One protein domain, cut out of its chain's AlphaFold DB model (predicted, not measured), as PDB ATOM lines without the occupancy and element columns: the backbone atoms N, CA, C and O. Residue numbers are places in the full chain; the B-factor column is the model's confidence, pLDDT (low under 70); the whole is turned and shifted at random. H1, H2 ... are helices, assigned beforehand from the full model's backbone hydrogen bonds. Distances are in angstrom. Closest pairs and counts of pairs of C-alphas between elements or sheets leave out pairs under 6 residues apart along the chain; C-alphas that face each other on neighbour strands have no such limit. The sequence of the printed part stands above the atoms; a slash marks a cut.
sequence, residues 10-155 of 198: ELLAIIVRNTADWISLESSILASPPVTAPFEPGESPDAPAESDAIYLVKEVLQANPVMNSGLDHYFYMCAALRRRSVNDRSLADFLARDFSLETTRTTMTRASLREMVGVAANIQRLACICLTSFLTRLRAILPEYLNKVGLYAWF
ATOM      1  N   GLU A  10      -2.221 -36.352  41.427       75.44
ATOM      2  CA  GLU A  10      -2.861 -35.852  42.640       75.44
ATOM      3  C   GLU A  10      -4.006 -34.880  42.326       75.44
ATOM      4  O   GLU A  10      -5.061 -34.934  42.962       75.44
ATOM      5  N   LEU A  11      -3.838 -34.012  41.321       78.25
ATOM      6  CA  LEU A  11      -4.894 -33.087  40.900       78.25
ATOM      7  C   LEU A  11      -6.033 -33.833  40.198       78.25
ATOM      8  O   LEU A  11      -7.198 -33.505  40.423       78.25
ATOM      9  N   LEU A  12      -5.714 -34.871  39.417       73.88
ATOM     10  CA  LEU A  12      -6.722 -35.767  38.840       73.88
ATOM     11  C   LEU A  12      -7.547 -36.446  39.932       73.88
ATOM     12  O   LEU A  12      -8.776 -36.421  39.880       73.88
ATOM     13  N   ALA A  13      -6.884 -36.978  40.958       72.06
ATOM     14  CA  ALA A  13      -7.556 -37.596  42.090       72.06
ATOM     15  C   ALA A  13      -8.468 -36.616  42.837       72.06
ATOM     16  O   ALA A  13      -9.598 -36.971  43.157       72.06
ATOM     17  N   ILE A  14      -8.042 -35.366  43.049       76.62
ATOM     18  CA  ILE A  14      -8.883 -34.328  43.667       76.62
ATOM     19  C   ILE A  14     -10.127 -34.034  42.817       76.62
ATOM     20  O   ILE A  14     -11.223 -33.899  43.361       76.62
ATOM     21  N   ILE A  15      -9.987 -33.948  41.491       75.06
ATOM     22  CA  ILE A  15     -11.122 -33.702  40.590       75.06
ATOM     23  C   ILE A  15     -12.111 -34.872  40.640       75.06
ATOM     24  O   ILE A  15     -13.305 -34.650  40.840       75.06
ATOM     25  N   VAL A  16     -11.619 -36.109  40.521       71.44
ATOM     26  CA  VAL A  16     -12.449 -37.323  40.595       71.44
ATOM     27  C   VAL A  16     -13.118 -37.455  41.964       71.44
ATOM     28  O   VAL A  16     -14.307 -37.758  42.053       71.44
ATOM     29  N   ARG A  17     -12.394 -37.164  43.045       71.69
ATOM     30  CA  ARG A  17     -12.931 -37.152  44.409       71.69
ATOM     31  C   ARG A  17     -14.039 -36.116  44.589       71.69
ATOM     32  O   ARG A  17     -14.977 -36.367  45.333       71.69
ATOM     33  N   ASN A  18     -13.947 -34.958  43.938       70.62
ATOM     34  CA  ASN A  18     -14.953 -33.901  44.060       70.62
ATOM     35  C   ASN A  18     -16.230 -34.183  43.259       70.62
ATOM     36  O   ASN A  18     -17.292 -33.690  43.632       70.62
ATOM     37  N   THR A  19     -16.151 -34.966  42.180       69.12
ATOM     38  CA  THR A  19     -17.343 -35.432  41.452       69.12
ATOM     39  C   THR A  19     -17.946 -36.683  42.094       69.12
ATOM     40  O   THR A  19     -19.165 -36.817  42.117       69.12
ATOM     41  N   ALA A  20     -17.112 -37.544  42.697       70.19
ATOM     42  CA  ALA A  20     -17.460 -38.695  43.545       70.19
ATOM     43  C   ALA A  20     -18.561 -39.623  43.001       70.19
ATOM     44  O   ALA A  20     -19.275 -40.273  43.770       70.19
ATOM     45  N   ASP A  21     -18.729 -39.697  41.685       83.44
ATOM     46  CA  ASP A  21     -19.813 -40.451  41.081       83.44
ATOM     47  C   ASP A  21     -19.324 -41.253  39.873       83.44
ATOM     48  O   ASP A  21     -18.422 -40.846  39.134       83.44
ATOM     49  N   TRP A  22     -19.902 -42.438  39.696       88.62
ATOM     50  CA  TRP A  22     -19.423 -43.412  38.720       88.62
ATOM     51  C   TRP A  22     -19.653 -42.964  37.283       88.62
ATOM     52  O   TRP A  22     -18.884 -43.333  36.398       88.62
ATOM     53  N   ILE A  23     -20.690 -42.154  37.050       90.00
ATOM     54  CA  ILE A  23     -21.003 -41.618  35.727       90.00
ATOM     55  C   ILE A  23     -19.910 -40.628  35.330       90.00
ATOM     56  O   ILE A  23     -19.373 -40.745  34.233       90.00
ATOM     57  N   SER A  24     -19.534 -39.710  36.224       88.38
ATOM     58  CA  SER A  24     -18.451 -38.752  35.971       88.38
ATOM     59  C   SER A  24     -17.098 -39.435  35.758       88.38
ATOM     60  O   SER A  24     -16.367 -39.053  34.842       88.38
ATOM     61  N   LEU A  25     -16.762 -40.462  36.553       89.44
ATOM     62  CA  LEU A  25     -15.533 -41.241  36.345       89.44
ATOM     63  C   LEU A  25     -15.541 -41.945  34.981       89.44
ATOM     64  O   LEU A  25     -14.583 -41.813  34.224       89.44
ATOM     65  N   GLU A  26     -16.620 -42.648  34.631       92.44
ATOM     66  CA  GLU A  26     -16.711 -43.334  33.339       92.44
ATOM     67  C   GLU A  26     -16.657 -42.349  32.164       92.44
ATOM     68  O   GLU A  26     -15.934 -42.582  31.196       92.44
ATOM     69  N   SER A  27     -17.369 -41.224  32.252       90.06
ATOM     70  CA  SER A  27     -17.297 -40.163  31.249       90.06
ATOM     71  C   SER A  27     -15.884 -39.592  31.118       90.06
ATOM     72  O   SER A  27     -15.449 -39.342  29.999       90.06
ATOM     73  N   SER A  28     -15.141 -39.444  32.219       87.31
ATOM     74  CA  SER A  28     -13.745 -38.982  32.185       87.31
ATOM     75  C   SER A  28     -12.828 -39.999  31.508       87.31
ATOM     76  O   SER A  28     -12.023 -39.618  30.663       87.31
ATOM     77  N   ILE A  29     -13.002 -41.290  31.803       90.00
ATOM     78  CA  ILE A  29     -12.270 -42.380  31.141       90.00
ATOM     79  C   ILE A  29     -12.547 -42.389  29.632       90.00
ATOM     80  O   ILE A  29     -11.647 -42.675  28.855       90.00
ATOM     81  N   LEU A  30     -13.770 -42.083  29.193       87.88
ATOM     82  CA  LEU A  30     -14.110 -42.044  27.766       87.88
ATOM     83  C   LEU A  30     -13.639 -40.762  27.065       87.88
ATOM     84  O   LEU A  30     -13.398 -40.779  25.861       87.88
ATOM     85  N   ALA A  31     -13.551 -39.648  27.792       84.88
ATOM     86  CA  ALA A  31     -13.301 -38.331  27.213       84.88
ATOM     87  C   ALA A  31     -11.838 -37.874  27.298       84.88
ATOM     88  O   ALA A  31     -11.462 -36.961  26.563       84.88
ATOM     89  N   SER A  32     -11.029 -38.453  28.193       83.38
ATOM     90  CA  SER A  32      -9.704 -37.924  28.514       83.38
ATOM     91  C   SER A  32      -8.608 -38.998  28.535       83.38
ATOM     92  O   SER A  32      -8.530 -39.754  29.503       83.38
ATOM     93  N   PRO A  33      -7.702 -39.016  27.535       84.62
ATOM     94  CA  PRO A  33      -6.616 -39.993  27.428       84.62
ATOM     95  C   PRO A  33      -5.759 -40.189  28.693       84.62
ATOM     96  O   PRO A  33      -5.455 -41.340  28.999       84.62
ATOM     97  N   PRO A  34      -5.389 -39.145  29.468       82.62
ATOM     98  CA  PRO A  34      -4.680 -39.320  30.741       82.62
ATOM     99  C   PRO A  34      -5.445 -40.158  31.772       82.62
ATOM    100  O   PRO A  34      -4.838 -40.912  32.524       82.62
ATOM    101  N   VAL A  35      -6.775 -40.038  31.804       84.00
ATOM    102  CA  VAL A  35      -7.642 -40.832  32.686       84.00
ATOM    103  C   VAL A  35      -7.947 -42.185  32.042       84.00
ATOM    104  O   VAL A  35      -8.128 -43.163  32.751       84.00
ATOM    105  N   THR A  36      -7.977 -42.281  30.712       89.62
ATOM    106  CA  THR A  36      -8.182 -43.543  29.989       89.62
ATOM    107  C   THR A  36      -7.017 -44.508  30.178       89.62
ATOM    108  O   THR A  36      -7.247 -45.681  30.452       89.62
ATOM    109  N   ALA A  37      -5.780 -44.011  30.068       89.19
ATOM    110  CA  ALA A  37      -4.560 -44.812  30.054       89.19
ATOM    111  C   ALA A  37      -4.474 -45.861  31.182       89.19
ATOM    112  O   ALA A  37      -4.293 -47.033  30.855       89.19
ATOM    113  N   PRO A  38      -4.694 -45.526  32.470       88.31
ATOM    114  CA  PRO A  38      -4.578 -46.518  33.539       88.31
ATOM    115  C   PRO A  38      -5.729 -47.543  33.565       88.31
ATOM    116  O   PRO A  38      -5.630 -48.573  34.235       88.31
ATOM    117  N   PHE A  39      -6.828 -47.287  32.843       90.12
ATOM    118  CA  PHE A  39      -7.981 -48.188  32.727       90.12
ATOM    119  C   PHE A  39      -8.016 -48.976  31.408       90.12
ATOM    120  O   PHE A  39      -8.933 -49.780  31.218       90.12
ATOM    121  N   GLU A  40      -7.060 -48.762  30.500       89.88
ATOM    122  CA  GLU A  40      -6.980 -49.510  29.246       89.88
ATOM    123  C   GLU A  40      -6.603 -50.976  29.518       89.88
ATOM    124  O   GLU A  40      -5.554 -51.253  30.110       89.88
ATOM    125  N   PRO A  41      -7.419 -51.954  29.081       83.00
ATOM    126  CA  PRO A  41      -7.074 -53.366  29.221       83.00
ATOM    127  C   PRO A  41      -5.813 -53.739  28.427       83.00
ATOM    128  O   PRO A  41      -5.055 -54.616  28.850       83.00
ATOM    129  N   GLY A  42      -5.575 -53.054  27.300       85.44
ATOM    130  CA  GLY A  42      -4.450 -53.305  26.401       85.44
ATOM    131  C   GLY A  42      -4.382 -54.756  25.910       85.44
ATOM    132  O   GLY A  42      -5.388 -55.461  25.837       85.44
ATOM    133  N   GLU A  43      -3.172 -55.221  25.598       87.19
ATOM    134  CA  GLU A  43      -2.915 -56.599  25.139       87.19
ATOM    135  C   GLU A  43      -3.006 -57.648  26.262       87.19
ATOM    136  O   GLU A  43      -3.066 -58.847  25.998       87.19
ATOM    137  N   SER A  44      -3.024 -57.210  27.526       88.00
ATOM    138  CA  SER A  44      -3.032 -58.078  28.708       88.00
ATOM    139  C   SER A  44      -4.203 -57.743  29.647       88.00
ATOM    140  O   SER A  44      -3.999 -57.275  30.768       88.00
ATOM    141  N   PRO A  45      -5.454 -58.017  29.230       87.62
ATOM    142  CA  PRO A  45      -6.653 -57.683  30.008       87.62
ATOM    143  C   PRO A  45      -6.702 -58.372  31.380       87.62
ATOM    144  O   PRO A  45      -7.274 -57.827  32.330       87.62
ATOM    145  N   ASP A  46      -6.083 -59.550  31.481       88.19
ATOM    146  CA  ASP A  46      -5.997 -60.364  32.695       88.19
ATOM    147  C   ASP A  46      -4.819 -59.958  33.610       88.19
ATOM    148  O   ASP A  46      -4.695 -60.484  34.717       88.19
ATOM    149  N   ALA A  47      -3.959 -59.017  33.194       88.94
ATOM    150  CA  ALA A  47      -2.884 -58.505  34.042       88.94
ATOM    151  C   ALA A  47      -3.443 -57.692  35.225       88.94
ATOM    152  O   ALA A  47      -4.542 -57.130  35.122       88.94
ATOM    153  N   PRO A  48      -2.689 -57.584  36.339       89.38
ATOM    154  CA  PRO A  48      -3.064 -56.730  37.457       89.38
ATOM    155  C   PRO A  48      -3.371 -55.299  37.005       89.38
ATOM    156  O   PRO A  48      -2.660 -54.720  36.176       89.38
ATOM    157  N   ALA A  49      -4.451 -54.741  37.546       90.25
ATOM    158  CA  ALA A  49      -4.842 -53.367  37.290       90.25
ATOM    159  C   ALA A  49      -3.767 -52.384  37.774       90.25
ATOM    160  O   ALA A  49      -3.064 -52.629  38.758       90.25
ATOM    161  N   GLU A  50      -3.640 -51.259  37.072       90.00
ATOM    162  CA  GLU A  50      -2.657 -50.242  37.427       90.00
ATOM    163  C   GLU A  50      -2.992 -49.596  38.772       90.00
ATOM    164  O   GLU A  50      -4.158 -49.379  39.115       90.00
ATOM    165  N   SER A  51      -1.951 -49.271  39.542       87.38
ATOM    166  CA  SER A  51      -2.117 -48.690  40.878       87.38
ATOM    167  C   SER A  51      -2.897 -47.376  40.841       87.38
ATOM    168  O   SER A  51      -3.703 -47.134  41.738       87.38
ATOM    169  N   ASP A  52      -2.719 -46.583  39.786       86.62
ATOM    170  CA  ASP A  52      -3.388 -45.294  39.624       86.62
ATOM    171  C   ASP A  52      -4.885 -45.461  39.334       86.62
ATOM    172  O   ASP A  52      -5.709 -44.768  39.930       86.62
ATOM    173  N   ALA A  53      -5.274 -46.446  38.517       89.88
ATOM    174  CA  ALA A  53      -6.686 -46.769  38.300       89.88
ATOM    175  C   ALA A  53      -7.360 -47.256  39.587       89.88
ATOM    176  O   ALA A  53      -8.465 -46.822  39.922       89.88
ATOM    177  N   ILE A  54      -6.682 -48.132  40.339       89.31
ATOM    178  CA  ILE A  54      -7.176 -48.622  41.632       89.31
ATOM    179  C   ILE A  54      -7.338 -47.457  42.616       89.31
ATOM    180  O   ILE A  54      -8.341 -47.391  43.330       89.31
ATOM    181  N   TYR A  55      -6.385 -46.524  42.639       86.50
ATOM    182  CA  TYR A  55      -6.439 -45.338  43.489       86.50
ATOM    183  C   TYR A  55      -7.621 -44.428  43.133       86.50
ATOM    184  O   TYR A  55      -8.389 -44.055  44.016       86.50
ATOM    185  N   LEU A  56      -7.851 -44.146  41.849       87.62
ATOM    186  CA  LEU A  56      -8.996 -43.338  41.408       87.62
ATOM    187  C   LEU A  56     -10.343 -43.982  41.774       87.62
ATOM    188  O   LEU A  56     -11.255 -43.299  42.240       87.62
ATOM    189  N   VAL A  57     -10.466 -45.302  41.622       89.12
ATOM    190  CA  VAL A  57     -11.673 -46.044  42.026       89.12
ATOM    191  C   VAL A  57     -11.873 -46.013  43.540       89.12
ATOM    192  O   VAL A  57     -13.002 -45.847  44.005       89.12
ATOM    193  N   LYS A  58     -10.790 -46.114  44.319       86.19
ATOM    194  CA  LYS A  58     -10.831 -45.959  45.778       86.19
ATOM    195  C   LYS A  58     -11.345 -44.576  46.176       86.19
ATOM    196  O   LYS A  58     -12.214 -44.495  47.040       86.19
ATOM    197  N   GLU A  59     -10.858 -43.513  45.540       85.19
ATOM    198  CA  GLU A  59     -11.317 -42.150  45.830       85.19
ATOM    199  C   GLU A  59     -12.822 -42.000  45.574       85.19
ATOM    200  O   GLU A  59     -13.528 -41.449  46.416       85.19
ATOM    201  N   VAL A  60     -13.353 -42.566  44.480       86.44
ATOM    202  CA  VAL A  60     -14.807 -42.580  44.227       86.44
ATOM    203  C   VAL A  60     -15.555 -43.380  45.293       86.44
ATOM    204  O   VAL A  60     -16.559 -42.902  45.821       86.44
ATOM    205  N   LEU A  61     -15.072 -44.574  45.648       83.56
ATOM    206  CA  LEU A  61     -15.697 -45.423  46.669       83.56
ATOM    207  C   LEU A  61     -15.766 -44.738  48.041       83.56
ATOM    208  O   LEU A  61     -16.792 -44.825  48.714       83.56
ATOM    209  N   GLN A  62     -14.702 -44.038  48.439       81.88
ATOM    210  CA  GLN A  62     -14.609 -43.358  49.733       81.88
ATOM    211  C   GLN A  62     -15.365 -42.026  49.763       81.88
ATOM    212  O   GLN A  62     -15.986 -41.685  50.774       81.88
ATOM    213  N   ALA A  63     -15.322 -41.266  48.668       81.88
ATOM    214  CA  ALA A  63     -15.974 -39.966  48.586       81.88
ATOM    215  C   ALA A  63     -17.488 -40.078  48.375       81.88
ATOM    216  O   ALA A  63     -18.226 -39.180  48.784       81.88
ATOM    217  N   ASN A  64     -17.975 -41.166  47.767       74.56
ATOM    218  CA  ASN A  64     -19.392 -41.326  47.483       74.56
ATOM    219  C   ASN A  64     -20.182 -41.671  48.764       74.56
ATOM    220  O   ASN A  64     -20.058 -42.778  49.299       74.56
ATOM    221  N   PRO A  65     -21.079 -40.786  49.242       69.81
ATOM    222  CA  PRO A  65     -21.825 -41.002  50.481       69.81
ATOM    223  C   PRO A  65     -22.867 -42.129  50.386       69.81
ATOM    224  O   PRO A  65     -23.424 -42.525  51.406       69.81
ATOM    225  N   VAL A  66     -23.180 -42.623  49.181       68.00
ATOM    226  CA  VAL A  66     -23.981 -43.845  48.985       68.00
ATOM    227  C   VAL A  66     -23.126 -45.087  49.222       68.00
ATOM    228  O   VAL A  66     -23.622 -46.053  49.787       68.00
ATOM    229  N   MET A  67     -21.860 -45.067  48.799       65.31
ATOM    230  CA  MET A  67     -20.972 -46.237  48.830       65.31
ATOM    231  C   MET A  67     -20.211 -46.389  50.151       65.31
ATOM    232  O   MET A  67     -19.886 -47.511  50.533       65.31
ATOM    233  N   ASN A  68     -20.024 -45.297  50.897       66.38
ATOM    234  CA  ASN A  68     -19.379 -45.261  52.218       66.38
ATOM    235  C   ASN A  68     -20.169 -46.009  53.332       66.38
ATOM    236  O   ASN A  68     -19.912 -45.855  54.520       66.38
ATOM    237  N   SER A  69     -21.170 -46.824  52.985       65.69
ATOM    238  CA  SER A  69     -21.900 -47.697  53.914       65.69
ATOM    239  C   SER A  69     -21.476 -49.169  53.807       65.69
ATOM    240  O   SER A  69     -22.313 -50.055  53.976       65.69
ATOM    241  N   GLY A  70     -20.210 -49.440  53.475       70.25
ATOM    242  CA  GLY A  70     -19.686 -50.800  53.287       70.25
ATOM    243  C   GLY A  70     -20.036 -51.430  51.934       70.25
ATOM    244  O   GLY A  70     -19.992 -52.650  51.793       70.25
ATOM    245  N   LEU A  71     -20.437 -50.623  50.939       75.50
ATOM    246  CA  LEU A  71     -20.724 -51.132  49.591       75.50
ATOM    247  C   LEU A  71     -19.460 -51.333  48.746       75.50
ATOM    248  O   LEU A  71     -19.504 -52.012  47.720       75.50
ATOM    249  N   ASP A  72     -18.334 -50.778  49.183       80.56
ATOM    250  CA  ASP A  72     -17.002 -51.042  48.645       80.56
ATOM    251  C   ASP A  72     -16.635 -52.529  48.725       80.56
ATOM    252  O   ASP A  72     -16.137 -53.089  47.751       80.56
ATOM    253  N   HIS A  73     -17.003 -53.209  49.811       82.00
ATOM    254  CA  HIS A  73     -16.865 -54.661  49.932       82.00
ATOM    255  C   HIS A  73     -17.551 -55.416  48.778       82.00
ATOM    256  O   HIS A  73     -16.956 -56.303  48.162       82.00
ATOM    257  N   TYR A  74     -18.783 -55.030  48.422       83.62
ATOM    258  CA  TYR A  74     -19.498 -55.646  47.300       83.62
ATOM    259  C   TYR A  74     -18.866 -55.313  45.953       83.62
ATOM    260  O   TYR A  74     -18.857 -56.163  45.066       83.62
ATOM    261  N   PHE A  75     -18.298 -54.114  45.795       86.19
ATOM    262  CA  PHE A  75     -17.538 -53.776  44.594       86.19
ATOM    263  C   PHE A  75     -16.361 -54.745  44.407       86.19
ATOM    264  O   PHE A  75     -16.218 -55.346  43.341       86.19
ATOM    265  N   TYR A  76     -15.562 -54.960  45.454       85.62
ATOM    266  CA  TYR A  76     -14.413 -55.866  45.403       85.62
ATOM    267  C   TYR A  76     -14.816 -57.330  45.208       85.62
ATOM    268  O   TYR A  76     -14.202 -58.035  44.405       85.62
ATOM    269  N   MET A  77     -15.889 -57.770  45.862       86.06
ATOM    270  CA  MET A  77     -16.457 -59.103  45.663       86.06
ATOM    271  C   MET A  77     -16.912 -59.314  44.211       86.06
ATOM    272  O   MET A  77     -16.548 -60.301  43.573       86.06
ATOM    273  N   CYS A  78     -17.656 -58.358  43.649       85.75
ATOM    274  CA  CYS A  78     -18.111 -58.398  42.260       85.75
ATOM    275  C   CYS A  78     -16.957 -58.358  41.252       85.75
ATOM    276  O   CYS A  78     -17.055 -58.988  40.198       85.75
ATOM    277  N   ALA A  79     -15.877 -57.642  41.558       84.50
ATOM    278  CA  ALA A  79     -14.678 -57.634  40.731       84.50
ATOM    279  C   ALA A  79     -13.950 -58.985  40.768       84.50
ATOM    280  O   ALA A  79     -13.490 -59.467  39.737       84.50
ATOM    281  N   ALA A  80     -13.882 -59.622  41.941       83.00
ATOM    282  CA  ALA A  80     -13.285 -60.943  42.091       83.00
ATOM    283  C   ALA A  80     -14.063 -62.026  41.325       83.00
ATOM    284  O   ALA A  80     -13.438 -62.890  40.715       83.00
ATOM    285  N   LEU A  81     -15.401 -61.949  41.297       83.50
ATOM    286  CA  LEU A  81     -16.257 -62.855  40.513       83.50
ATOM    287  C   LEU A  81     -16.081 -62.709  38.999       83.50
ATOM    288  O   LEU A  81     -16.292 -63.668  38.267       83.50
ATOM    289  N   ARG A  82     -15.714 -61.516  38.524       81.31
ATOM    290  CA  ARG A  82     -15.498 -61.239  37.094       81.31
ATOM    291  C   ARG A  82     -14.159 -61.743  36.570       81.31
ATOM    292  O   ARG A  82     -13.870 -61.609  35.385       81.31
ATOM    293  N   ARG A  83     -13.326 -62.320  37.435       77.38
ATOM    294  CA  ARG A  83     -12.084 -62.953  36.999       77.38
ATOM    295  C   ARG A  83     -12.386 -64.202  36.201       77.38
ATOM    296  O   ARG A  83     -13.285 -64.970  36.523       77.38
ATOM    297  N   ARG A  84     -11.540 -64.435  35.204       70.06
ATOM    298  CA  ARG A  84     -11.623 -65.599  34.327       70.06
ATOM    299  C   ARG A  84     -11.499 -66.930  35.074       70.06
ATOM    300  O   ARG A  84     -12.061 -67.925  34.628       70.06
ATOM    301  N   SER A  85     -10.787 -66.949  36.199       69.69
ATOM    302  CA  SER A  85     -10.724 -68.098  37.099       69.69
ATOM    303  C   SER A  85     -10.941 -67.680  38.551       69.69
ATOM    304  O   SER A  85     -10.294 -66.775  39.082       69.69
ATOM    305  N   VAL A  86     -11.867 -68.378  39.202       75.69
ATOM    306  CA  VAL A  86     -12.087 -68.326  40.644       75.69
ATOM    307  C   VAL A  86     -11.638 -69.676  41.188       75.69
ATOM    308  O   VAL A  86     -12.214 -70.705  40.851       75.69
ATOM    309  N   ASN A  87     -10.572 -69.681  41.987       77.31
ATOM    310  CA  ASN A  87      -9.941 -70.914  42.478       77.31
ATOM    311  C   ASN A  87     -10.599 -71.471  43.757       77.31
ATOM    312  O   ASN A  87     -10.040 -72.362  44.397       77.31
ATOM    313  N   ASP A  88     -11.744 -70.925  44.176       83.12
ATOM    314  CA  ASP A  88     -12.456 -71.392  45.368       83.12
ATOM    315  C   ASP A  88     -13.105 -72.748  45.126       83.12
ATOM    316  O   ASP A  88     -13.699 -72.999  44.079       83.12
ATOM    317  N   ARG A  89     -13.011 -73.626  46.126       85.75
ATOM    318  CA  ARG A  89     -13.593 -74.972  46.059       85.75
ATOM    319  C   ARG A  89     -15.107 -74.950  46.268       85.75
ATOM    320  O   ARG A  89     -15.791 -75.880  45.851       85.75
ATOM    321  N   SER A  90     -15.629 -73.901  46.903       86.81
ATOM    322  CA  SER A  90     -17.054 -73.708  47.155       86.81
ATOM    323  C   SER A  90     -17.431 -72.226  47.241       86.81
ATOM    324  O   SER A  90     -16.587 -71.351  47.436       86.81
ATOM    325  N   LEU A  91     -18.735 -71.941  47.153       85.69
ATOM    326  CA  LEU A  91     -19.269 -70.597  47.391       85.69
ATOM    327  C   LEU A  91     -19.001 -70.121  48.829       85.69
ATOM    328  O   LEU A  91     -18.762 -68.938  49.038       85.69
ATOM    329  N   ALA A  92     -19.025 -71.027  49.810       88.44
ATOM    330  CA  ALA A  92     -18.734 -70.685  51.200       88.44
ATOM    331  C   ALA A  92     -17.278 -70.223  51.368       88.44
ATOM    332  O   ALA A  92     -17.043 -69.208  52.019       88.44
ATOM    333  N   ASP A  93     -16.331 -70.901  50.711       87.50
ATOM    334  CA  ASP A  93     -14.914 -70.508  50.711       87.50
ATOM    335  C   ASP A  93     -14.717 -69.135  50.061       87.50
ATOM    336  O   ASP A  93     -13.974 -68.303  50.577       87.50
ATOM    337  N   PHE A  94     -15.434 -68.868  48.964       87.06
ATOM    338  CA  PHE A  94     -15.418 -67.560  48.313       87.06
ATOM    339  C   PHE A  94     -15.963 -66.461  49.236       87.06
ATOM    340  O   PHE A  94     -15.318 -65.431  49.409       87.06
ATOM    341  N   LEU A  95     -17.132 -66.674  49.850       85.56
ATOM    342  CA  LEU A  95     -17.775 -65.696  50.735       85.56
ATOM    343  C   LEU A  95     -17.000 -65.459  52.038       85.56
ATOM    344  O   LEU A  95     -17.145 -64.397  52.636       85.56
ATOM    345  N   ALA A  96     -16.181 -66.419  52.473       85.62
ATOM    346  CA  ALA A  96     -15.327 -66.289  53.650       85.62
ATOM    347  C   ALA A  96     -14.073 -65.426  53.411       85.62
ATOM    348  O   ALA A  96     -13.351 -65.127  54.364       85.62
ATOM    349  N   ARG A  97     -13.785 -65.027  52.164       83.44
ATOM    350  CA  ARG A  97     -12.641 -64.161  51.850       83.44
ATOM    351  C   ARG A  97     -12.841 -62.751  52.391       83.44
ATOM    352  O   ARG A  97     -13.936 -62.195  52.364       83.44
ATOM    353  N   ASP A  98     -11.731 -62.131  52.774       82.12
ATOM    354  CA  ASP A  98     -11.712 -60.699  53.037       82.12
ATOM    355  C   ASP A  98     -11.675 -59.915  51.716       82.12
ATOM    356  O   ASP A  98     -10.636 -59.812  51.060       82.12
ATOM    357  N   PHE A  99     -12.819 -59.363  51.309       80.56
ATOM    358  CA  PHE A  99     -12.901 -58.448  50.170       80.56
ATOM    359  C   PHE A  99     -12.650 -57.014  50.640       80.56
ATOM    360  O   PHE A  99     -13.576 -56.218  50.806       80.56
ATOM    361  N   SER A 100     -11.374 -56.708  50.864       74.94
ATOM    362  CA  SER A 100     -10.872 -55.364  51.145       74.94
ATOM    363  C   SER A 100     -10.003 -54.859  49.991       74.94
ATOM    364  O   SER A 100      -9.547 -55.637  49.145       74.94
ATOM    365  N   LEU A 101      -9.760 -53.546  49.940       71.56
ATOM    366  CA  LEU A 101      -8.882 -52.939  48.936       71.56
ATOM    367  C   LEU A 101      -7.505 -53.620  48.913       71.56
ATOM    368  O   LEU A 101      -7.020 -53.953  47.836       71.56
ATOM    369  N   GLU A 102      -6.898 -53.845  50.079       73.25
ATOM    370  CA  GLU A 102      -5.547 -54.409  50.185       73.25
ATOM    371  C   GLU A 102      -5.485 -55.837  49.635       73.25
ATOM    372  O   GLU A 102      -4.605 -56.166  48.838       73.25
ATOM    373  N   THR A 103      -6.483 -56.663  49.954       69.88
ATOM    374  CA  THR A 103      -6.579 -58.043  49.457       69.88
ATOM    375  C   THR A 103      -6.914 -58.096  47.963       69.88
ATOM    376  O   THR A 103      -6.475 -58.987  47.230       69.88
ATOM    377  N   THR A 104      -7.685 -57.124  47.472       67.56
ATOM    378  CA  THR A 104      -8.187 -57.129  46.092       67.56
ATOM    379  C   THR A 104      -7.225 -56.446  45.119       67.56
ATOM    380  O   THR A 104      -7.225 -56.786  43.936       67.56
ATOM    381  N   ARG A 105      -6.345 -55.556  45.602       70.00
ATOM    382  CA  ARG A 105      -5.350 -54.830  44.795       70.00
ATOM    383  C   ARG A 105      -4.448 -55.760  43.993       70.00
ATOM    384  O   ARG A 105      -4.155 -55.484  42.837       70.00
ATOM    385  N   THR A 106      -4.030 -56.868  44.591       68.50
ATOM    386  CA  THR A 106      -3.122 -57.839  43.961       68.50
ATOM    387  C   THR A 106      -3.815 -58.749  42.959       68.50
ATOM    388  O   THR A 106      -3.158 -59.443  42.190       68.50
ATOM    389  N   THR A 107      -5.142 -58.773  42.973       74.50
ATOM    390  CA  THR A 107      -5.901 -59.786  42.257       74.50
ATOM    391  C   THR A 107      -6.851 -59.185  41.214       74.50
ATOM    392  O   THR A 107      -7.298 -59.880  40.308       74.50
ATOM    393  N   MET A 108      -7.185 -57.898  41.305       86.31
ATOM    394  CA  MET A 108      -8.044 -57.194  40.354       86.31
ATOM    395  C   MET A 108      -7.336 -57.011  39.010       86.31
ATOM    396  O   MET A 108      -6.248 -56.443  38.952       86.31
ATOM    397  N   THR A 109      -7.956 -57.492  37.933       90.00
ATOM    398  CA  THR A 109      -7.402 -57.370  36.578       90.00
ATOM    399  C   THR A 109      -7.823 -56.058  35.930       90.00
ATOM    400  O   THR A 109      -8.871 -55.504  36.283       90.00
ATOM    401  N   ARG A 110      -7.051 -55.580  34.948       90.88
ATOM    402  CA  ARG A 110      -7.364 -54.365  34.173       90.88
ATOM    403  C   ARG A 110      -8.773 -54.409  33.582       90.88
ATOM    404  O   ARG A 110      -9.557 -53.481  33.783       90.88
ATOM    405  N   ALA A 111      -9.127 -55.520  32.933       90.69
ATOM    406  CA  ALA A 111     -10.455 -55.704  32.354       90.69
ATOM    407  C   ALA A 111     -11.558 -55.701  33.420       90.69
ATOM    408  O   ALA A 111     -12.547 -54.985  33.267       90.69
ATOM    409  N   SER A 112     -11.366 -56.429  34.529       90.06
ATOM    410  CA  SER A 112     -12.364 -56.479  35.606       90.06
ATOM    411  C   SER A 112     -12.603 -55.101  36.229       90.06
ATOM    412  O   SER A 112     -13.748 -54.740  36.488       90.06
ATOM    413  N   LEU A 113     -11.550 -54.298  36.417       91.50
ATOM    414  CA  LEU A 113     -11.666 -52.950  36.964       91.50
ATOM    415  C   LEU A 113     -12.423 -52.024  36.009       91.50
ATOM    416  O   LEU A 113     -13.361 -51.343  36.432       91.50
ATOM    417  N   ARG A 114     -12.062 -52.027  34.718       92.62
ATOM    418  CA  ARG A 114     -12.728 -51.209  33.697       92.62
ATOM    419  C   ARG A 114     -14.210 -51.550  33.571       92.62
ATOM    420  O   ARG A 114     -15.037 -50.637  33.493       92.62
ATOM    421  N   GLU A 115     -14.537 -52.841  33.564       91.50
ATOM    422  CA  GLU A 115     -15.915 -53.327  33.496       91.50
ATOM    423  C   GLU A 115     -16.700 -52.921  34.746       91.50
ATOM    424  O   GLU A 115     -17.807 -52.401  34.636       91.50
ATOM    425  N   MET A 116     -16.114 -53.083  35.934       91.38
ATOM    426  CA  MET A 116     -16.755 -52.713  37.197       91.38
ATOM    427  C   MET A 116     -17.090 -51.222  37.278       91.38
ATOM    428  O   MET A 116     -18.174 -50.880  37.751       91.38
ATOM    429  N   VAL A 117     -16.219 -50.339  36.774       91.75
ATOM    430  CA  VAL A 117     -16.533 -48.903  36.658       91.75
ATOM    431  C   VAL A 117     -17.755 -48.685  35.761       91.75
ATOM    432  O   VAL A 117     -18.659 -47.939  36.136       91.75
ATOM    433  N   GLY A 118     -17.830 -49.371  34.617       92.00
ATOM    434  CA  GLY A 118     -18.975 -49.254  33.707       92.00
ATOM    435  C   GLY A 118     -20.273 -49.823  34.285       92.00
ATOM    436  O   GLY A 118     -21.336 -49.210  34.179       92.00
ATOM    437  N   VAL A 119     -20.204 -50.962  34.976       91.06
ATOM    438  CA  VAL A 119     -21.346 -51.550  35.692       91.06
ATOM    439  C   VAL A 119     -21.854 -50.590  36.765       91.06
ATOM    440  O   VAL A 119     -23.056 -50.332  36.831       91.06
ATOM    441  N   ALA A 120     -20.958 -50.015  37.569       89.25
ATOM    442  CA  ALA A 120     -21.327 -49.057  38.603       89.25
ATOM    443  C   ALA A 120     -21.967 -47.789  38.010       89.25
ATOM    444  O   ALA A 120     -23.006 -47.335  38.499       89.25
ATOM    445  N   ALA A 121     -21.422 -47.269  36.906       90.69
ATOM    446  CA  ALA A 121     -21.993 -46.134  36.186       90.69
ATOM    447  C   ALA A 121     -23.393 -46.445  35.638       90.69
ATOM    448  O   ALA A 121     -24.314 -45.641  35.789       90.69
ATOM    449  N   ASN A 122     -23.599 -47.634  35.068       92.06
ATOM    450  CA  ASN A 122     -24.900 -48.065  34.554       92.06
ATOM    451  C   ASN A 122     -25.943 -48.261  35.658       92.06
ATOM    452  O   ASN A 122     -27.082 -47.819  35.497       92.06
ATOM    453  N   ILE A 123     -25.560 -48.843  36.799       89.25
ATOM    454  CA  ILE A 123     -26.431 -48.935  37.981       89.25
ATOM    455  C   ILE A 123     -26.824 -47.532  38.450       89.25
ATOM    456  O   ILE A 123     -28.003 -47.273  38.701       89.25
ATOM    457  N   GLN A 124     -25.868 -46.603  38.521       87.69
ATOM    458  CA  GLN A 124     -26.145 -45.227  38.925       87.69
ATOM    459  C   GLN A 124     -27.074 -44.514  37.928       87.69
ATOM    460  O   GLN A 124     -28.028 -43.865  38.355       87.69
ATOM    461  N   ARG A 125     -26.869 -44.672  36.610       90.50
ATOM    462  CA  ARG A 125     -27.779 -44.138  35.578       90.50
ATOM    463  C   ARG A 125     -29.191 -44.686  35.737       90.50
ATOM    464  O   ARG A 125     -30.144 -43.909  35.738       90.50
ATOM    465  N   LEU A 126     -29.326 -46.001  35.904       91.88
ATOM    466  CA  LEU A 126     -30.619 -46.651  36.093       91.88
ATOM    467  C   LEU A 126     -31.318 -46.123  37.351       91.88
ATOM    468  O   LEU A 126     -32.477 -45.717  37.283       91.88
ATOM    469  N   ALA A 127     -30.601 -46.042  38.475       87.06
ATOM    470  CA  ALA A 127     -31.125 -45.486  39.717       87.06
ATOM    471  C   ALA A 127     -31.598 -44.033  39.538       87.06
ATOM    472  O   ALA A 127     -32.691 -43.683  39.989       87.06
ATOM    473  N   CYS A 128     -30.826 -43.202  38.831       86.31
ATOM    474  CA  CYS A 128     -31.205 -41.828  38.507       86.31
ATOM    475  C   CYS A 128     -32.480 -41.760  37.651       86.31
ATOM    476  O   CYS A 128     -33.372 -40.965  37.959       86.31
ATOM    477  N   ILE A 129     -32.608 -42.595  36.615       89.88
ATOM    478  CA  ILE A 129     -33.804 -42.650  35.756       89.88
ATOM    479  C   ILE A 129     -35.027 -43.086  36.569       89.88
ATOM    480  O   ILE A 129     -36.070 -42.427  36.520       89.88
ATOM    481  N   CYS A 130     -34.900 -44.154  37.360       91.19
ATOM    482  CA  CYS A 130     -35.974 -44.660  38.212       91.19
ATOM    483  C   CYS A 130     -36.427 -43.609  39.230       91.19
ATOM    484  O   CYS A 130     -37.625 -43.355  39.359       91.19
ATOM    485  N   LEU A 131     -35.483 -42.958  39.917       89.00
ATOM    486  CA  LEU A 131     -35.790 -41.918  40.898       89.00
ATOM    487  C   LEU A 131     -36.439 -40.699  40.238       89.00
ATOM    488  O   LEU A 131     -37.398 -40.152  40.777       89.00
ATOM    489  N   THR A 132     -35.962 -40.296  39.060       87.44
ATOM    490  CA  THR A 132     -36.551 -39.191  38.293       87.44
ATOM    491  C   THR A 132     -37.988 -39.510  37.902       87.44
ATOM    492  O   THR A 132     -38.883 -38.713  38.168       87.44
ATOM    493  N   SER A 133     -38.234 -40.698  37.344       92.25
ATOM    494  CA  SER A 133     -39.580 -41.161  36.988       92.25
ATOM    495  C   SER A 133     -40.506 -41.197  38.205       92.25
ATOM    496  O   SER A 133     -41.610 -40.647  38.173       92.25
ATOM    497  N   PHE A 134     -40.034 -41.764  39.316       92.12
ATOM    498  CA  PHE A 134     -40.779 -41.803  40.568       92.12
ATOM    499  C   PHE A 134     -41.129 -40.400  41.074       92.12
ATOM    500  O   PHE A 134     -42.295 -40.131  41.351       92.12
ATOM    501  N   LEU A 135     -40.154 -39.488  41.140       91.31
ATOM    502  CA  LEU A 135     -40.371 -38.106  41.575       91.31
ATOM    503  C   LEU A 135     -41.336 -37.356  40.657       91.31
ATOM    504  O   LEU A 135     -42.167 -36.596  41.148       91.31
ATOM    505  N   THR A 136     -41.260 -37.570  39.345       90.88
ATOM    506  CA  THR A 136     -42.195 -36.982  38.378       90.88
ATOM    507  C   THR A 136     -43.621 -37.459  38.636       90.88
ATOM    508  O   THR A 136     -44.532 -36.639  38.736       90.88
ATOM    509  N   ARG A 137     -43.819 -38.767  38.835       92.31
ATOM    510  CA  ARG A 137     -45.139 -39.331  39.164       92.31
ATOM    511  C   ARG A 137     -45.659 -38.826  40.506       92.31
ATOM    512  O   ARG A 137     -46.826 -38.464  40.611       92.31
ATOM    513  N   LEU A 138     -44.792 -38.749  41.515       90.81
ATOM    514  CA  LEU A 138     -45.140 -38.200  42.824       90.81
ATOM    515  C   LEU A 138     -45.610 -36.751  42.709       90.81
ATOM    516  O   LEU A 138     -46.659 -36.415  43.239       90.81
ATOM    517  N   ARG A 139     -44.872 -35.907  41.981       88.94
ATOM    518  CA  ARG A 139     -45.231 -34.497  41.769       88.94
ATOM    519  C   ARG A 139     -46.548 -34.324  41.015       88.94
ATOM    520  O   ARG A 139     -47.245 -33.355  41.282       88.94
ATOM    521  N   ALA A 140     -46.895 -35.247  40.119       89.12
ATOM    522  CA  ALA A 140     -48.170 -35.219  39.406       89.12
ATOM    523  C   ALA A 140     -49.366 -35.574  40.312       89.12
ATOM    524  O   ALA A 140     -50.426 -34.973  40.184       89.12
ATOM    525  N   ILE A 141     -49.196 -36.524  41.238       90.62
ATOM    526  CA  ILE A 141     -50.283 -37.031  42.102       90.62
ATOM    527  C   ILE A 141     -50.420 -36.214  43.396       90.62
ATOM    528  O   ILE A 141     -51.514 -36.105  43.952       90.62
ATOM    529  N   LEU A 142     -49.322 -35.633  43.889       87.62
ATOM    530  CA  LEU A 142     -49.276 -34.939  45.178       87.62
ATOM    531  C   LEU A 142     -50.350 -33.842  45.329       87.62
ATOM    532  O   LEU A 142     -50.993 -33.831  46.377       87.62
ATOM    533  N   PRO A 143     -50.620 -32.973  44.331       85.44
ATOM    534  CA  PRO A 143     -51.667 -31.957  44.454       85.44
ATOM    535  C   PRO A 143     -53.063 -32.565  44.637       85.44
ATOM    536  O   PRO A 143     -53.833 -32.122  45.487       85.44
ATOM    537  N   GLU A 144     -53.390 -33.619  43.886       79.75
ATOM    538  CA  GLU A 144     -54.696 -34.281  43.970       79.75
ATOM    539  C   GLU A 144     -54.873 -35.015  45.307       79.75
ATOM    540  O   GLU A 144     -55.940 -34.962  45.918       79.75
ATOM    541  N   TYR A 145     -53.810 -35.655  45.801       77.44
ATOM    542  CA  TYR A 145     -53.807 -36.296  47.112       77.44
ATOM    543  C   TYR A 145     -54.003 -35.278  48.245       77.44
ATOM    544  O   TYR A 145     -54.848 -35.482  49.113       77.44
ATOM    545  N   LEU A 146     -53.286 -34.152  48.217       79.38
ATOM    546  CA  LEU A 146     -53.427 -33.091  49.219       79.38
ATOM    547  C   LEU A 146     -54.817 -32.427  49.184       79.38
ATOM    548  O   LEU A 146     -55.360 -32.115  50.245       79.38
ATOM    549  N   ASN A 147     -55.421 -32.282  47.998       74.00
ATOM    550  CA  ASN A 147     -56.811 -31.836  47.841       74.00
ATOM    551  C   ASN A 147     -57.800 -32.820  48.482       74.00
ATOM    552  O   ASN A 147     -58.683 -32.405  49.228       74.00
ATOM    553  N   LYS A 148     -57.629 -34.129  48.248       76.12
ATOM    554  CA  LYS A 148     -58.494 -35.180  48.817       76.12
ATOM    555  C   LYS A 148     -58.390 -35.299  50.337       76.12
ATOM    556  O   LYS A 148     -59.373 -35.641  50.981       76.12
ATOM    557  N   VAL A 149     -57.219 -35.017  50.909       77.38
ATOM    558  CA  VAL A 149     -56.983 -35.079  52.364       77.38
ATOM    559  C   VAL A 149     -57.369 -33.760  53.068       77.38
ATOM    560  O   VAL A 149     -57.242 -33.643  54.282       77.38
ATOM    561  N   GLY A 150     -57.877 -32.754  52.339       59.59
ATOM    562  CA  GLY A 150     -58.357 -31.492  52.924       59.59
ATOM    563  C   GLY A 150     -57.255 -30.599  53.511       59.59
ATOM    564  O   GLY A 150     -57.545 -29.634  54.214       59.59
ATOM    565  N   LEU A 151     -55.981 -30.887  53.220       56.19
ATOM    566  CA  LEU A 151     -54.827 -30.194  53.811       56.19
ATOM    567  C   LEU A 151     -54.571 -28.799  53.223       56.19
ATOM    568  O   LEU A 151     -53.844 -28.013  53.829       56.19
ATOM    569  N   TYR A 152     -55.189 -28.448  52.092       51.41
ATOM    570  CA  TYR A 152     -55.140 -27.074  51.575       51.41
ATOM    571  C   TYR A 152     -55.965 -26.085  52.409       51.41
ATOM    572  O   TYR A 152     -55.698 -24.891  52.352       51.41
ATOM    573  N   ALA A 153     -56.892 -26.552  53.256       49.66
ATOM    574  CA  ALA A 153     -57.630 -25.678  54.173       49.66
ATOM    575  C   ALA A 153     -56.767 -25.126  55.333       49.66
ATOM    576  O   ALA A 153     -57.231 -24.271  56.081       49.66
ATOM    577  N   TRP A 154     -55.516 -25.589  55.486       41.84
ATOM    578  CA  TRP A 154     -54.564 -25.119  56.506       41.84
ATOM    579  C   TRP A 154     -53.475 -24.167  55.979       41.84
ATOM    580  O   TRP A 154     -52.695 -23.647  56.773       41.84
ATOM    581  N   PHE A 155     -53.422 -23.906  54.669       42.00
ATOM    582  CA  PHE A 155     -52.564 -22.867  54.090       42.00
ATOM    583  C   PHE A 155     -53.446 -21.828  53.390       42.00
ATOM    584  O   PHE A 155     -53.789 -22.021  52.221       42.00
TER     585      PHE A 155
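Overview. This is residues 10 to 155 of the 198 residues of an uncharacterized protein of Aspergillus uvarum CBS 121591 (UniProt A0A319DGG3). One long helix, H8, starts on a loose head of short helices, H1 to H7, and sticks out of it as an arm with residues 126 to 142 and 144 to 148, with small H9 near its tip. In the head, H2, H3 and H5 pack on the first part of H8, H1 packs on H4, and H6 touches no helix. The printed part has 146 residues with nine named helices, H1 to H9 in chain order, and no named strand: class all helix. It is loose, with a radius of gyration of the C-alphas of 20.2 A and spans of 67, 40 and 22 A.

Along the chain. H1 is residues 10 to 19, from C-alpha 10 at (-2.861, -35.852, 42.640). H2 is residues 22 to 31, H3 33 to 39, H4 51 to 63 with 18.1 A, H5 71 to 81 with 15.5 A, H6 91 to 95 and H7 101 to 105. H8, residues 110 to 148, measures 56.5 A and ends at (-58.494, -35.180, 48.817), with a kink of 37 degrees near residue 141. H9 is residues 151 to 154.

Arrangement. H1 touches H4, closest C-alphas Arg 17 and Glu 59 at 5.4 A. H2 touches residues 117 to 125 of H8, closest C-alphas Trp 22 and Ala 121 at 4.5 A, at a steep tilt of 52 degrees, opposite ways. H3 touches residues 110 to 114 of H8, about perpendicular at 75 degrees, closest C-alphas Phe 39 and Arg 114 at 5.7 A. H5 touches residues 112 to 116 of H8, closest C-alphas Ala 79 and Ser 112 at 5.7 A. H7 only just touches H5, with 3 pairs of C-alphas within 8 A, the closest Tyr 76 and Thr 104 at 6.4 A. Every O i to N i+4 pair is within hydrogen-bond range in H1, H2, H4, H5, H6 and H7; H8 has 33 of 35, H3 1 of 3 beside 2 of 4 O i to N i+3 pairs, and H9 is too short.

Size, cuts and confidence. The C-alphas farthest apart, Glu 43 and Ala 153, are 69.2 A apart. The printed part has no cut, and the link from H3 to H4 is long. Mean pLDDT of the printed part is 82.2; 16 residues are under 70, among them 65 to 69 and 150 to 155.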